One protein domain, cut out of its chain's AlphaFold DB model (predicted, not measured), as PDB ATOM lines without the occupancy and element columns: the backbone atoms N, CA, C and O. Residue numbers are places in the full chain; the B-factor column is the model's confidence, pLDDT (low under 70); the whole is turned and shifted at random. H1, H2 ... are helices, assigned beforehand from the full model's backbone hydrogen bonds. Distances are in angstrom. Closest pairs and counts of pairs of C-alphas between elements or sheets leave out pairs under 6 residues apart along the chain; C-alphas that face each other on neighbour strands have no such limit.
ATOM      1  N   GLU A   6     166.383 246.489 224.987       54.66
ATOM      2  CA  GLU A   6     165.506 247.417 225.712       54.66
ATOM      3  C   GLU A   6     165.947 248.886 225.583       54.66
ATOM      4  O   GLU A   6     165.113 249.788 225.570       54.66
ATOM      5  N   ILE A   7     167.243 249.147 225.384       54.94
ATOM      6  CA  ILE A   7     167.776 250.510 225.214       54.94
ATOM      7  C   ILE A   7     167.453 251.079 223.825       54.94
ATOM      8  O   ILE A   7     167.327 252.296 223.667       54.94
ATOM      9  N   LYS A   8     167.236 250.219 222.820       52.72
ATOM     10  CA  LYS A   8     166.820 250.630 221.467       52.72
ATOM     11  C   LYS A   8     165.431 251.283 221.488       52.72
ATOM     12  O   LYS A   8     165.169 252.172 220.684       52.72
ATOM     13  N   ALA A   9     164.577 250.883 222.434       53.56
ATOM     14  CA  ALA A   9     163.215 251.391 222.585       53.56
ATOM     15  C   ALA A   9     163.141 252.803 223.195       53.56
ATOM     16  O   ALA A   9     162.118 253.470 223.062       53.56
ATOM     17  N   LEU A  10     164.210 253.278 223.844       60.09
ATOM     18  CA  LEU A  10     164.188 254.535 224.598       60.09
ATOM     19  C   LEU A  10     164.458 255.786 223.743       60.09
ATOM     20  O   LEU A  10     164.340 256.891 224.261       60.09
ATOM     21  N   TYR A  11     164.828 255.641 222.461       65.00
ATOM     22  CA  TYR A  11     165.125 256.745 221.518       65.00
ATOM     23  C   TYR A  11     166.040 257.862 222.061       65.00
ATOM     24  O   TYR A  11     166.060 258.974 221.535       65.00
ATOM     25  N   LEU A  12     166.833 257.590 223.100       68.81
ATOM     26  CA  LEU A  12     167.731 258.581 223.684       68.81
ATOM     27  C   LEU A  12     168.819 258.943 222.671       68.81
ATOM     28  O   LEU A  12     169.190 258.121 221.835       68.81
ATOM     29  N   THR A  13     169.373 260.147 222.742       73.69
ATOM     30  CA  THR A  13     170.618 260.518 222.042       73.69
ATOM     31  C   THR A  13     171.847 260.032 222.826       73.69
ATOM     32  O   THR A  13     171.729 259.656 223.992       73.69
ATOM     33  N   GLU A  14     173.035 260.009 222.211       71.81
ATOM     34  CA  GLU A  14     174.288 259.641 222.904       71.81
ATOM     35  C   GLU A  14     174.534 260.460 224.187       71.81
ATOM     36  O   GLU A  14     174.775 259.842 225.226       71.81
ATOM     37  N   PRO A  15     174.391 261.803 224.185       76.94
ATOM     38  CA  PRO A  15     174.568 262.601 225.397       76.94
ATOM     39  C   PRO A  15     173.513 262.310 226.469       76.94
ATOM     40  O   PRO A  15     173.830 262.293 227.654       76.94
ATOM     41  N   GLN A  16     172.261 262.065 226.064       80.19
ATOM     42  CA  GLN A  16     171.174 261.743 226.994       80.19
ATOM     43  C   GLN A  16     171.376 260.379 227.651       80.19
ATOM     44  O   GLN A  16     171.142 260.239 228.846       80.19
ATOM     45  N   LEU A  17     171.837 259.387 226.886       78.56
ATOM     46  CA  LEU A  17     172.139 258.064 227.416       78.56
ATOM     47  C   LEU A  17     173.343 258.109 228.364       78.56
ATOM     48  O   LEU A  17     173.290 257.498 229.422       78.56
ATOM     49  N   ASN A  18     174.395 258.861 228.020       79.06
ATOM     50  CA  ASN A  18     175.558 259.013 228.894       79.06
ATOM     51  C   ASN A  18     175.180 259.679 230.226       79.06
ATOM     52  O   ASN A  18     175.505 259.154 231.283       79.06
ATOM     53  N   ARG A  19     174.402 260.770 230.173       79.88
ATOM     54  CA  ARG A  19     173.912 261.463 231.372       79.88
ATOM     55  C   ARG A  19     172.999 260.576 232.228       79.88
ATOM     56  O   ARG A  19     173.152 260.551 233.437       79.88
ATOM     57  N   ALA A  20     172.106 259.794 231.617       79.19
ATOM     58  CA  ALA A  20     171.245 258.866 232.355       79.19
ATOM     59  C   ALA A  20     172.029 257.732 233.046       79.19
ATOM     60  O   ALA A  20     171.632 257.273 234.114       79.19
ATOM     61  N   LEU A  21     173.131 257.268 232.444       80.75
ATOM     62  CA  LEU A  21     174.022 256.274 233.052       80.75
ATOM     63  C   LEU A  21     174.827 256.881 234.211       80.75
ATOM     64  O   LEU A  21     174.916 256.256 235.266       80.75
ATOM     65  N   GLU A  22     175.330 258.109 234.048       81.62
ATOM     66  CA  GLU A  22     175.977 258.879 235.121       81.62
ATOM     67  C   GLU A  22     175.022 259.097 236.309       81.62
ATOM     68  O   GLU A  22     175.384 258.801 237.448       81.62
ATOM     69  N   ASP A  23     173.778 259.515 236.047       83.62
ATOM     70  CA  ASP A  23     172.735 259.715 237.065       83.62
ATOM     71  C   ASP A  23     172.368 258.404 237.793       83.62
ATOM     72  O   ASP A  23     171.986 258.418 238.963       83.62
ATOM     73  N   ALA A  24     172.519 257.256 237.124       81.38
ATOM     74  CA  ALA A  24     172.334 255.926 237.705       81.38
ATOM     75  C   ALA A  24     173.561 255.419 238.496       81.38
ATOM     76  O   ALA A  24     173.563 254.278 238.961       81.38
ATOM     77  N   GLY A  25     174.610 256.236 238.644       79.50
ATOM     78  CA  GLY A  25     175.847 255.874 239.340       79.50
ATOM     79  C   GLY A  25     176.756 254.931 238.546       79.50
ATOM     80  O   GLY A  25     177.658 254.321 239.122       79.50
ATOM     81  N   LEU A  26     176.528 254.783 237.237       77.00
ATOM     82  CA  LEU A  26     177.361 253.973 236.354       77.00
ATOM     83  C   LEU A  26     178.400 254.865 235.669       77.00
ATOM     84  O   LEU A  26     178.090 255.585 234.722       77.00
ATOM     85  N   ASP A  27     179.652 254.767 236.116       77.50
ATOM     86  CA  ASP A  27     180.784 255.434 235.466       77.50
ATOM     87  C   ASP A  27     181.155 254.705 234.162       77.50
ATOM     88  O   ASP A  27     181.911 253.725 234.132       77.50
ATOM     89  N   ILE A  28     180.537 255.143 233.066       75.00
ATOM     90  CA  ILE A  28     180.765 254.616 231.725       75.00
ATOM     91  C   ILE A  28     181.233 255.766 230.839       75.00
ATOM     92  O   ILE A  28     180.522 256.737 230.626       75.00
ATOM     93  N   SER A  29     182.421 255.626 230.251       79.31
ATOM     94  CA  SER A  29     182.942 256.613 229.302       79.31
ATOM     95  C   SER A  29     182.017 256.782 228.088       79.31
ATOM     96  O   SER A  29     181.580 255.781 227.512       79.31
ATOM     97  N   TYR A  30     181.864 258.016 227.604       75.00
ATOM     98  CA  TYR A  30     181.104 258.356 226.392       75.00
ATOM     99  C   TYR A  30     181.423 257.458 225.180       75.00
ATOM    100  O   TYR A  30     180.526 257.014 224.464       75.00
ATOM    101  N   ASP A  31     182.701 257.125 224.970       72.31
ATOM    102  CA  ASP A  31     183.141 256.260 223.866       72.31
ATOM    103  C   ASP A  31     182.543 254.842 223.944       72.31
ATOM    104  O   ASP A  31     182.089 254.288 222.942       72.31
ATOM    105  N   ARG A  32     182.435 254.281 225.155       69.56
ATOM    106  CA  ARG A  32     181.769 252.989 225.389       69.56
ATOM    107  C   ARG A  32     180.275 253.061 225.083       69.56
ATOM    108  O   ARG A  32     179.745 252.121 224.493       69.56
ATOM    109  N   VAL A  33     179.609 254.165 225.429       72.00
ATOM    110  CA  VAL A  33     178.187 254.386 225.113       72.00
ATOM    111  C   VAL A  33     177.974 254.458 223.600       72.00
ATOM    112  O   VAL A  33     177.107 253.767 223.062       72.00
ATOM    113  N   ARG A  34     178.813 255.221 222.891       76.19
ATOM    114  CA  ARG A  34     178.795 255.320 221.426       76.19
ATOM    115  C   ARG A  34     179.023 253.962 220.755       76.19
ATOM    116  O   ARG A  34     178.216 253.544 219.926       76.19
ATOM    117  N   LYS A  35     180.075 253.237 221.145       71.69
ATOM    118  CA  LYS A  35     180.385 251.891 220.628       71.69
ATOM    119  C   LYS A  35     179.234 250.911 220.846       71.69
ATOM    120  O   LYS A  35     178.862 250.182 219.928       71.69
ATOM    121  N   ALA A  36     178.625 250.924 222.030       65.56
ATOM    122  CA  ALA A  36     177.512 250.041 222.340       65.56
ATOM    123  C   ALA A  36     176.237 250.374 221.544       65.56
ATOM    124  O   ALA A  36     175.530 249.462 221.121       65.56
ATOM    125  N   ARG A  37     175.963 251.656 221.271       72.31
ATOM    126  CA  ARG A  37     174.861 252.051 220.378       72.31
ATOM    127  C   ARG A  37     175.086 251.617 218.942       72.31
ATOM    128  O   ARG A  37     174.139 251.164 218.314       72.31
ATOM    129  N   LEU A  38     176.308 251.749 218.429       74.69
ATOM    130  CA  LEU A  38     176.646 251.290 217.082       74.69
ATOM    131  C   LEU A  38     176.468 249.771 216.969       74.69
ATOM    132  O   LEU A  38     175.817 249.298 216.044       74.69
ATOM    133  N   ALA A  39     176.939 249.017 217.968       67.12
ATOM    134  CA  ALA A  39     176.728 247.572 218.031       67.12
ATOM    135  C   ALA A  39     175.240 247.196 218.007       67.12
ATOM    136  O   ALA A  39     174.827 246.286 217.286       67.12
ATOM    137  N   LEU A  40     174.433 247.921 218.784       67.19
ATOM    138  CA  LEU A  40     172.996 247.715 218.861       67.19
ATOM    139  C   LEU A  40     172.296 248.102 217.553       67.19
ATOM    140  O   LEU A  40     171.407 247.377 217.110       67.19
ATOM    141  N   ALA A  41     172.684 249.217 216.928       71.50
ATOM    142  CA  ALA A  41     172.143 249.682 215.653       71.50
ATOM    143  C   ALA A  41     172.329 248.624 214.556       71.50
ATOM    144  O   ALA A  41     171.355 248.271 213.893       71.50
ATOM    145  N   GLU A  42     173.524 248.037 214.477       81.38
ATOM    146  CA  GLU A  42     173.899 247.031 213.474       81.38
ATOM    147  C   GLU A  42     173.486 245.590 213.825       81.38
ATOM    148  O   GLU A  42     173.811 244.644 213.102       81.38
ATOM    149  N   ASN A  43     172.750 245.401 214.927       83.62
ATOM    150  CA  ASN A  43     172.308 244.091 215.417       83.62
ATOM    151  C   ASN A  43     173.475 243.096 215.585       83.62
ATOM    152  O   ASN A  43     173.363 241.930 215.205       83.62
ATOM    153  N   LEU A  44     174.608 243.556 216.127       84.69
ATOM    154  CA  LEU A  44     175.740 242.678 216.406       84.69
ATOM    155  C   LEU A  44     175.360 241.651 217.476       84.69
ATOM    156  O   LEU A  44     174.957 242.010 218.583       84.69
ATOM    157  N   THR A  45     175.506 240.367 217.151       87.56
ATOM    158  CA  THR A  45     175.262 239.284 218.106       87.56
ATOM    159  C   THR A  45     176.483 239.058 219.000       87.56
ATOM    160  O   THR A  45     177.619 239.373 218.634       87.56
ATOM    161  N   GLN A  46     176.263 238.463 220.175       86.44
ATOM    162  CA  GLN A  46     177.358 238.052 221.063       86.44
ATOM    163  C   GLN A  46     178.301 237.054 220.370       86.44
ATOM    164  O   GLN A  46     179.510 237.113 220.571       86.44
ATOM    165  N   GLU A  47     177.757 236.178 219.522       90.00
ATOM    166  CA  GLU A  47     178.525 235.222 218.721       90.00
ATOM    167  C   GLU A  47     179.463 235.931 217.735       90.00
ATOM    168  O   GLU A  47     180.646 235.605 217.679       90.00
ATOM    169  N   MET A  48     178.976 236.958 217.022       91.62
ATOM    170  CA  MET A  48     179.802 237.770 216.118       91.62
ATOM    171  C   MET A  48     180.949 238.460 216.848       91.62
ATOM    172  O   MET A  48     182.081 238.457 216.362       91.62
ATOM    173  N   TRP A  49     180.665 239.037 218.017       90.12
ATOM    174  CA  TRP A  49     181.689 239.679 218.833       90.12
ATOM    175  C   TRP A  49     182.733 238.680 219.333       90.12
ATOM    176  O   TRP A  49     183.929 238.954 219.238       90.12
ATOM    177  N   GLN A  50     182.299 237.515 219.820       91.44
ATOM    178  CA  GLN A  50     183.204 236.490 220.329       91.44
ATOM    179  C   GLN A  50     184.095 235.932 219.217       91.44
ATOM    180  O   GLN A  50     185.314 235.935 219.353       91.44
ATOM    181  N   TRP A  51     183.501 235.562 218.076       94.38
ATOM    182  CA  TRP A  51     184.250 235.122 216.901       94.38
ATOM    183  C   TRP A  51     185.287 236.166 216.479       94.38
ATOM    184  O   TRP A  51     186.438 235.823 216.208       94.38
ATOM    185  N   PHE A  52     184.912 237.447 216.452       94.56
ATOM    186  CA  PHE A  52     185.838 238.513 216.099       94.56
ATOM    187  C   PHE A  52     187.011 238.597 217.081       94.56
ATOM    188  O   PHE A  52     188.154 238.637 216.640       94.56
ATOM    189  N   GLN A  53     186.753 238.589 218.392       92.62
ATOM    190  CA  GLN A  53     187.800 238.648 219.418       92.62
ATOM    191  C   GLN A  53     188.776 237.471 219.312       92.62
ATOM    192  O   GLN A  53     189.992 237.680 219.295       92.62
ATOM    193  N   ASP A  54     188.244 236.256 219.167       93.56
ATOM    194  CA  ASP A  54     189.035 235.027 219.115       93.56
ATOM    195  C   ASP A  54     189.962 234.999 217.894       93.56
ATOM    196  O   ASP A  54     191.095 234.521 217.976       93.56
ATOM    197  N   ASN A  55     189.498 235.533 216.762       94.75
ATOM    198  CA  ASN A  55     190.218 235.475 215.495       94.75
ATOM    199  C   ASN A  55     191.099 236.703 215.240       94.75
ATOM    200  O   ASN A  55     192.212 236.565 214.737       94.75
ATOM    201  N   TRP A  56     190.644 237.907 215.594       94.00
ATOM    202  CA  TRP A  56     191.361 239.153 215.304       94.00
ATOM    203  C   TRP A  56     192.699 239.246 216.040       94.00
ATOM    204  O   TRP A  56     193.689 239.704 215.467       94.00
ATOM    205  N   ALA A  57     192.754 238.757 217.283       90.75
ATOM    206  CA  ALA A  57     193.968 238.762 218.099       90.75
ATOM    207  C   ALA A  57     195.115 237.929 217.495       90.75
ATOM    208  O   ALA A  57     196.282 238.180 217.795       90.75
ATOM    209  N   GLN A  58     194.795 236.961 216.632       92.00
ATOM    210  CA  GLN A  58     195.764 236.060 216.003       92.00
ATOM    211  C   GLN A  58     196.376 236.644 214.721       92.00
ATOM    212  O   GLN A  58     197.334 236.091 214.181       92.00
ATOM    213  N   ILE A  59     195.831 237.752 214.213       93.00
ATOM    214  CA  ILE A  59     196.226 238.312 212.920       93.00
ATOM    215  C   ILE A  59     197.459 239.205 213.087       93.00
ATOM    216  O   ILE A  59     197.439 240.140 213.898       93.00
ATOM    217  N   PRO A  60     198.530 238.987 212.302       92.38
ATOM    218  CA  PRO A  60     199.748 239.769 212.434       92.38
ATOM    219  C   PRO A  60     199.523 241.267 212.190       92.38
ATOM    220  O   PRO A  60     198.966 241.690 211.178       92.38
ATOM    221  N   ARG A  61     200.027 242.106 213.101       89.94
ATOM    222  CA  ARG A  61     199.884 243.572 213.007       89.94
ATOM    223  C   ARG A  61     200.708 244.220 211.893       89.94
ATOM    224  O   ARG A  61     200.434 245.359 211.537       89.94
ATOM    225  N   HIS A  62     201.720 243.525 211.375       89.56
ATOM    226  CA  HIS A  62     202.582 244.034 210.302       89.56
ATOM    227  C   HIS A  62     201.935 243.923 208.911       89.56
ATOM    228  O   HIS A  62     202.447 244.497 207.952       89.56
ATOM    229  N   GLU A  63     200.820 243.198 208.792       89.56
ATOM    230  CA  GLU A  63     200.032 243.135 207.566       89.56
ATOM    231  C   GLU A  63     199.341 244.475 207.277       89.56
ATOM    232  O   GLU A  63     198.957 245.230 208.176       89.56
ATOM    233  N   THR A  64     199.120 244.767 205.994       91.12
ATOM    234  CA  THR A  64     198.305 245.922 205.598       91.12
ATOM    235  C   THR A  64     196.871 245.775 206.114       91.12
ATOM    236  O   THR A  64     196.372 244.666 206.291       91.12
ATOM    237  N   LYS A  65     196.150 246.892 206.289       92.69
ATOM    238  CA  LYS A  65     194.739 246.872 206.730       92.69
ATOM    239  C   LYS A  65     193.870 245.940 205.873       92.69
ATOM    240  O   LYS A  65     193.067 245.196 206.417       92.69
ATOM    241  N   TRP A  66     194.069 245.947 204.550       91.69
ATOM    242  CA  TRP A  66     193.404 245.023 203.623       91.69
ATOM    243  C   TRP A  66     193.704 243.561 203.948       91.69
ATOM    244  O   TRP A  66     192.781 242.767 204.117       91.69
ATOM    245  N   GLN A  67     194.990 243.217 204.056       92.00
ATOM    246  CA  GLN A  67     195.432 241.855 204.348       92.00
ATOM    247  C   GLN A  67     194.873 241.377 205.683       92.00
ATOM    248  O   GLN A  67     194.276 240.311 205.708       92.00
ATOM    249  N   ARG A  68     194.913 242.205 206.734       94.31
ATOM    250  CA  ARG A  68     194.346 241.852 208.041       94.31
ATOM    251  C   ARG A  68     192.861 241.496 207.947       94.31
ATOM    252  O   ARG A  68     192.440 240.474 208.480       94.31
ATOM    253  N   VAL A  69     192.065 242.297 207.233       94.75
ATOM    254  CA  VAL A  69     190.632 242.007 207.034       94.75
ATOM    255  C   VAL A  69     190.437 240.734 206.207       94.75
ATOM    256  O   VAL A  69     189.615 239.895 206.562       94.75
ATOM    257  N   MET A  70     191.205 240.538 205.134       93.25
ATOM    258  CA  MET A  70     191.123 239.319 204.322       93.25
ATOM    259  C   MET A  70     191.539 238.066 205.100       93.25
ATOM    260  O   MET A  70     190.916 237.017 204.939       93.25
ATOM    261  N   THR A  71     192.561 238.163 205.950       93.62
ATOM    262  CA  THR A  71     193.022 237.091 206.838       93.62
ATOM    263  C   THR A  71     191.949 236.752 207.868       93.62
ATOM    264  O   THR A  71     191.690 235.571 208.083       93.62
ATOM    265  N   LEU A  72     191.266 237.755 208.433       95.19
ATOM    266  CA  LEU A  72     190.122 237.551 209.330       95.19
ATOM    267  C   LEU A  72     188.995 236.787 208.627       95.19
ATOM    268  O   LEU A  72     188.497 235.796 209.149       95.19
ATOM    269  N   LEU A  73     188.622 237.219 207.423       93.81
ATOM    270  CA  LEU A  73     187.538 236.600 206.657       93.81
ATOM    271  C   LEU A  73     187.852 235.156 206.233       93.81
ATOM    272  O   LEU A  73     186.942 234.368 206.015       93.81
ATOM    273  N   LYS A  74     189.135 234.787 206.124       92.19
ATOM    274  CA  LYS A  74     189.577 233.420 205.801       92.19
ATOM    275  C   LYS A  74     189.607 232.480 207.012       92.19
ATOM    276  O   LYS A  74     189.858 231.289 206.821       92.19
ATOM    277  N   GLN A  75     189.379 232.977 208.230       92.31
ATOM    278  CA  GLN A  75     189.390 232.133 209.422       92.31
ATOM    279  C   GLN A  75     188.241 231.120 209.422       92.31
ATOM    280  O   GLN A  75     187.164 231.347 208.864       92.31
ATOM    281  N   LYS A  76     188.476 229.969 210.061       78.69
ATOM    282  CA  LYS A  76     187.454 228.926 210.202       78.69
ATOM    283  C   LYS A  76     186.278 229.440 211.035       78.69
ATOM    284  O   LYS A  76     186.450 230.235 211.952       78.69
ATOM    285  N   GLY A  77     185.077 228.954 210.716       81.62
ATOM    286  CA  GLY A  77     183.853 229.388 211.393       81.62
ATOM    287  C   GLY A  77     183.437 230.818 211.044       81.62
ATOM    288  O   GLY A  77     182.774 231.456 211.850       81.62
ATOM    289  N   ALA A  78     183.845 231.329 209.874       77.38
ATOM    290  CA  ALA A  78     183.427 232.641 209.394       77.38
ATOM    291  C   ALA A  78     181.897 232.767 209.426       77.38
ATOM    292  O   ALA A  78     181.174 232.007 208.777       77.38
ATOM    293  N   LEU A  79     181.420 233.732 210.208       85.31
ATOM    294  CA  LEU A  79     180.002 234.020 210.359       85.31
ATOM    295  C   LEU A  79     179.486 234.808 209.151       85.31
ATOM    296  O   LEU A  79     180.224 235.564 208.515       85.31
ATOM    297  N   ALA A  80     178.191 234.671 208.863       88.75
ATOM    298  CA  ALA A  80     177.515 235.504 207.876       88.75
ATOM    299  C   ALA A  80     177.438 236.948 208.394       88.75
ATOM    300  O   ALA A  80     176.520 237.312 209.127       88.75
ATOM    301  N   ILE A  81     178.432 237.758 208.031       91.56
ATOM    302  CA  ILE A  81     178.567 239.144 208.473       91.56
ATOM    303  C   ILE A  81     178.452 240.111 207.296       91.56
ATOM    304  O   ILE A  81     179.015 239.890 206.223       91.56
ATOM    305  N   THR A  82     177.713 241.200 207.492       92.25
ATOM    306  CA  THR A  82     177.610 242.280 206.503       92.25
ATOM    307  C   THR A  82     178.763 243.277 206.643       92.25
ATOM    308  O   THR A  82     179.446 243.336 207.667       92.25
ATOM    309  N   SER A  83     178.990 244.102 205.617       90.19
ATOM    310  CA  SER A  83     180.054 245.114 205.669       90.19
ATOM    311  C   SER A  83     179.878 246.132 206.809       90.19
ATOM    312  O   SER A  83     180.882 246.417 207.462       90.19
ATOM    313  N   PRO A  84     178.676 246.690 207.077       88.62
ATOM    314  CA  PRO A  84     178.475 247.609 208.202       88.62
ATOM    315  C   PRO A  84     178.733 246.952 209.562       88.62
ATOM    316  O   PRO A  84     179.402 247.534 210.415       88.62
ATOM    317  N   GLN A  85     178.292 245.702 209.731       92.50
ATOM    318  CA  GLN A  85     178.524 244.927 210.950       92.50
ATOM    319  C   GLN A  85     180.015 244.688 211.192       92.50
ATOM    320  O   GLN A  85     180.524 244.982 212.272       92.50
ATOM    321  N   LEU A  86     180.741 244.219 210.173       94.19
ATOM    322  CA  LEU A  86     182.178 243.980 210.287       94.19
ATOM    323  C   LEU A  86     182.947 245.277 210.550       94.19
ATOM    324  O   LEU A  86     183.854 245.294 211.377       94.19
ATOM    325  N   TRP A  87     182.576 246.376 209.893       92.69
ATOM    326  CA  TRP A  87     183.205 247.670 210.146       92.69
ATOM    327  C   TRP A  87     182.942 248.161 211.574       92.69
ATOM    328  O   TRP A  87     183.852 248.664 212.229       92.69
ATOM    329  N   THR A  88     181.735 247.937 212.092       87.88
ATOM    330  CA  THR A  88     181.390 248.273 213.476       87.88
ATOM    331  C   THR A  88     182.201 247.454 214.476       87.88
ATOM    332  O   THR A  88     182.687 248.017 215.452       87.88
ATOM    333  N   LEU A  89     182.443 246.163 214.220       91.94
ATOM    334  CA  LEU A  89     183.345 245.350 215.048       91.94
ATOM    335  C   LEU A  89     184.770 245.923 215.078       91.94
ATOM    336  O   LEU A  89     185.350 246.046 216.155       91.94
ATOM    337  N   MET A  90     185.304 246.336 213.921       92.31
ATOM    338  CA  MET A  90     186.623 246.981 213.831       92.31
ATOM    339  C   MET A  90     186.666 248.280 214.637       92.31
ATOM    340  O   MET A  90     187.615 248.521 215.378       92.31
ATOM    341  N   LEU A  91     185.618 249.098 214.530       86.75
ATOM    342  CA  LEU A  91     185.513 250.360 215.254       86.75
ATOM    343  C   LEU A  91     185.434 250.148 216.773       86.75
ATOM    344  O   LEU A  91     186.085 250.866 217.527       86.75
ATOM    345  N   ILE A  92     184.668 249.154 217.232       85.81
ATOM    346  CA  ILE A  92     184.592 248.788 218.656       85.81
ATOM    347  C   ILE A  92     185.961 248.328 219.169       85.81
ATOM    348  O   ILE A  92     186.318 248.635 220.305       85.81
ATOM    349  N   ALA A  93     186.729 247.634 218.327       87.38
ATOM    350  CA  ALA A  93     188.079 247.168 218.623       87.38
ATOM    351  C   ALA A  93     189.177 248.239 218.460       87.38
ATOM    352  O   ALA A  93     190.356 247.899 218.514       87.38
ATOM    353  N   ASP A  94     188.807 249.510 218.257       87.38
ATOM    354  CA  ASP A  94     189.731 250.635 218.058       87.38
ATOM    355  C   ASP A  94     190.675 250.475 216.854       87.38
ATOM    356  O   ASP A  94     191.766 251.046 216.788       87.38
ATOM    357  N   GLU A  95     190.239 249.723 215.845       89.81
ATOM    358  CA  GLU A  95     190.982 249.546 214.607       89.81
ATOM    359  C   GLU A  95     190.638 250.662 213.619       89.81
ATOM    360  O   GLU A  95     189.503 250.825 213.169       89.81
ATOM    361  N   ASN A  96     191.654 251.424 213.216       88.69
ATOM    362  CA  ASN A  96     191.503 252.494 212.235       88.69
ATOM    363  C   ASN A  96     191.429 251.919 210.808       88.69
ATOM    364  O   ASN A  96     192.362 252.071 210.017       88.69
ATOM    365  N   ILE A  97     190.348 251.219 210.468       90.38
ATOM    366  CA  ILE A  97     190.110 250.651 209.134       90.38
ATOM    367  C   ILE A  97     188.895 251.336 208.507       90.38
ATOM    368  O   ILE A  97     187.834 251.443 209.121       90.38
ATOM    369  N   SER A  98     189.048 251.820 207.272       89.88
ATOM    370  CA  SER A  98     187.967 252.529 206.588       89.88
ATOM    371  C   SER A  98     186.834 251.576 206.175       89.88
ATOM    372  O   SER A  98     187.106 250.431 205.793       89.88
ATOM    373  N   PRO A  99     185.573 252.052 206.144       85.38
ATOM    374  CA  PRO A  99     184.435 251.258 205.668       85.38
ATOM    375  C   PRO A  99     184.652 250.694 204.259       85.38
ATOM    376  O   PRO A  99     184.289 249.558 203.968       85.38
ATOM    377  N   SER A 100     185.302 251.472 203.388       87.00
ATOM    378  CA  SER A 100     185.622 251.083 202.012       87.00
ATOM    379  C   SER A 100     186.534 249.859 201.922       87.00
ATOM    380  O   SER A 100     186.335 249.023 201.040       87.00
ATOM    381  N   VAL A 101     187.506 249.727 202.833       91.94
ATOM    382  CA  VAL A 101     188.416 248.573 202.889       91.94
ATOM    383  C   VAL A 101     187.649 247.340 203.342       91.94
ATOM    384  O   VAL A 101     187.758 246.302 202.699       91.94
ATOM    385  N   VAL A 102     186.824 247.471 204.386       93.81
ATOM    386  CA  VAL A 102     185.975 246.379 204.886       93.81
ATOM    387  C   VAL A 102     185.010 245.893 203.804       93.81
ATOM    388  O   VAL A 102     184.954 244.700 203.519       93.81
ATOM    389  N   SER A 103     184.301 246.820 203.159       91.06
ATOM    390  CA  SER A 103     183.329 246.517 202.106       91.06
ATOM    391  C   SER A 103     183.976 245.813 200.919       91.06
ATOM    392  O   SER A 103     183.506 244.764 200.479       91.06
ATOM    393  N   SER A 104     185.104 246.341 200.447       93.19
ATOM    394  CA  SER A 104     185.829 245.779 199.310       93.19
ATOM    395  C   SER A 104     186.433 244.405 199.636       93.19
ATOM    396  O   SER A 104     186.402 243.509 198.789       93.19
ATOM    397  N   ALA A 105     186.935 244.206 200.861       94.62
ATOM    398  CA  ALA A 105     187.487 242.928 201.313       94.62
ATOM    399  C   ALA A 105     186.391 241.866 201.422       94.62
ATOM    400  O   ALA A 105     186.541 240.767 200.898       94.62
ATOM    401  N   LEU A 106     185.248 242.218 202.015       93.81
ATOM    402  CA  LEU A 106     184.098 241.326 202.113       93.81
ATOM    403  C   LEU A 106     183.544 240.960 200.727       93.81
ATOM    404  O   LEU A 106     183.282 239.788 200.460       93.81
ATOM    405  N   ALA A 107     183.422 241.937 199.822       93.38
ATOM    406  CA  ALA A 107     183.016 241.694 198.439       93.38
ATOM    407  C   ALA A 107     183.990 240.750 197.719       93.38
ATOM    408  O   ALA A 107     183.558 239.816 197.047       93.38
ATOM    409  N   THR A 108     185.299 240.951 197.901       94.62
ATOM    410  CA  THR A 108     186.345 240.091 197.324       94.62
ATOM    411  C   THR A 108     186.294 238.686 197.910       94.62
ATOM    412  O   THR A 108     186.315 237.715 197.164       94.62
ATOM    413  N   HIS A 109     186.160 238.542 199.228       93.50
ATOM    414  CA  HIS A 109     186.035 237.242 199.885       93.50
ATOM    415  C   HIS A 109     184.828 236.454 199.346       93.50
ATOM    416  O   HIS A 109     184.972 235.298 198.930       93.50
ATOM    417  N   ASN A 110     183.673 237.118 199.246       92.88
ATOM    418  CA  ASN A 110     182.411 236.527 198.799       92.88
ATOM    419  C   ASN A 110     182.286 236.372 197.275       92.88
ATOM    420  O   ASN A 110     181.343 235.728 196.807       92.88
ATOM    421  N   ALA A 111     183.208 236.932 196.488       93.00
ATOM    422  CA  ALA A 111     183.142 236.876 195.033       93.00
ATOM    423  C   ALA A 111     183.145 235.423 194.530       93.00
ATOM    424  O   ALA A 111     184.005 234.613 194.899       93.00
TER     425      ALA A 111
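What this domain is: This is residues 6 to 111 of the 300 residues of an uncharacterized protein of Pantoea cypripedii (UniProt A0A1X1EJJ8). The model is an elongated, all-helix structure, with a lobe of four helices, H4 to H7, at one end and a looser arm of H3, H2 and H1 reaching away from it along the longest axis. H6 lies near the middle of the whole and joins the two parts: H3 is beside it on the arm side, H7 crosses it on the lobe side, H5 is next to H7, and H4 is near H5 and H6. The printed part has 106 residues with seven named helices, H1 to H7 in chain order, and no named strand. It is only just compact, close to loose, with a radius of gyration of the C-alphas of 15.5 A and spans of 46 by 26 by 23 A.

Where its parts are: H3 and H7 are the longest helices by residues, with 12 each. H3 is residues 30 to 41, 16.5 A from first to last C-alpha, beginning at C-alpha 30 at (181.104, 258.356, 226.392). H7 is residues 99 to 110, 16.4 A, ending at C-alpha 110 at (182.411, 236.527, 198.799). H6 is residues 83 to 92, 14.2 A, and H2 is residues 14 to 23, also 14.2 A. H4 is residues 46 to 56, 15.2 A, and H5 is residues 65 to 73, 12.5 A. H1 is residues 6 to 10, 7.3 A, beginning at C-alpha 6 at (165.506, 247.417, 225.712).

How they stand to each other: H3 touches H6 with residues 35 to 39 alone, at a shallow tilt of 21 degrees, opposite ways; the closest C-alphas, of Lys 35 and Ile 92, are 5.6 A apart. H3 touches H2 with residues 30 to 34 alone, at a steep tilt of 60 degrees, opposite ways; the closest C-alphas, of Asn 18 and Tyr 30, are 6.1 A apart. H1 is close to H3 but not clearly touching, the closest C-alphas being those of Lys 8 and Leu 40, 7.3 A apart. H6 touches H7 at a steep tilt of 52 degrees, opposite ways, with the C-alphas of Ser 83 and Ser 103 closest at 5.0 A. H7 touches H5 at a steep tilt of 42 degrees, the same way, with the C-alphas of Met 70 and Ala 105 closest at 5.9 A. H4 is close to H5 but not clearly touching, with the C-alphas of Trp 56 and Leu 72 closest at 6.3 A. H4 is likewise close to H6 but not clearly touching, at 72 degrees, only just about perpendicular, with the C-alphas of Trp 49 and Leu 89 closest at 7.0 A. H5 and H6 are apart, as are H1 and H2. Each O i to N i+4 pair is within hydrogen-bond range in H2, H3, H4, H5, H6 and H7; in H1 0 of 1 is, but 2 of 2 O i to N i+3 pairs are.

The domain as a whole: The C-alphas of Asp 23 and Ala 111, the two farthest apart, are 49.0 A from each other. The printed part has no cut, and no link is long. The mean pLDDT of the printed part is 84.3, and it is under 70 at residues 6 to 12, 32, 36 and 39 to 40.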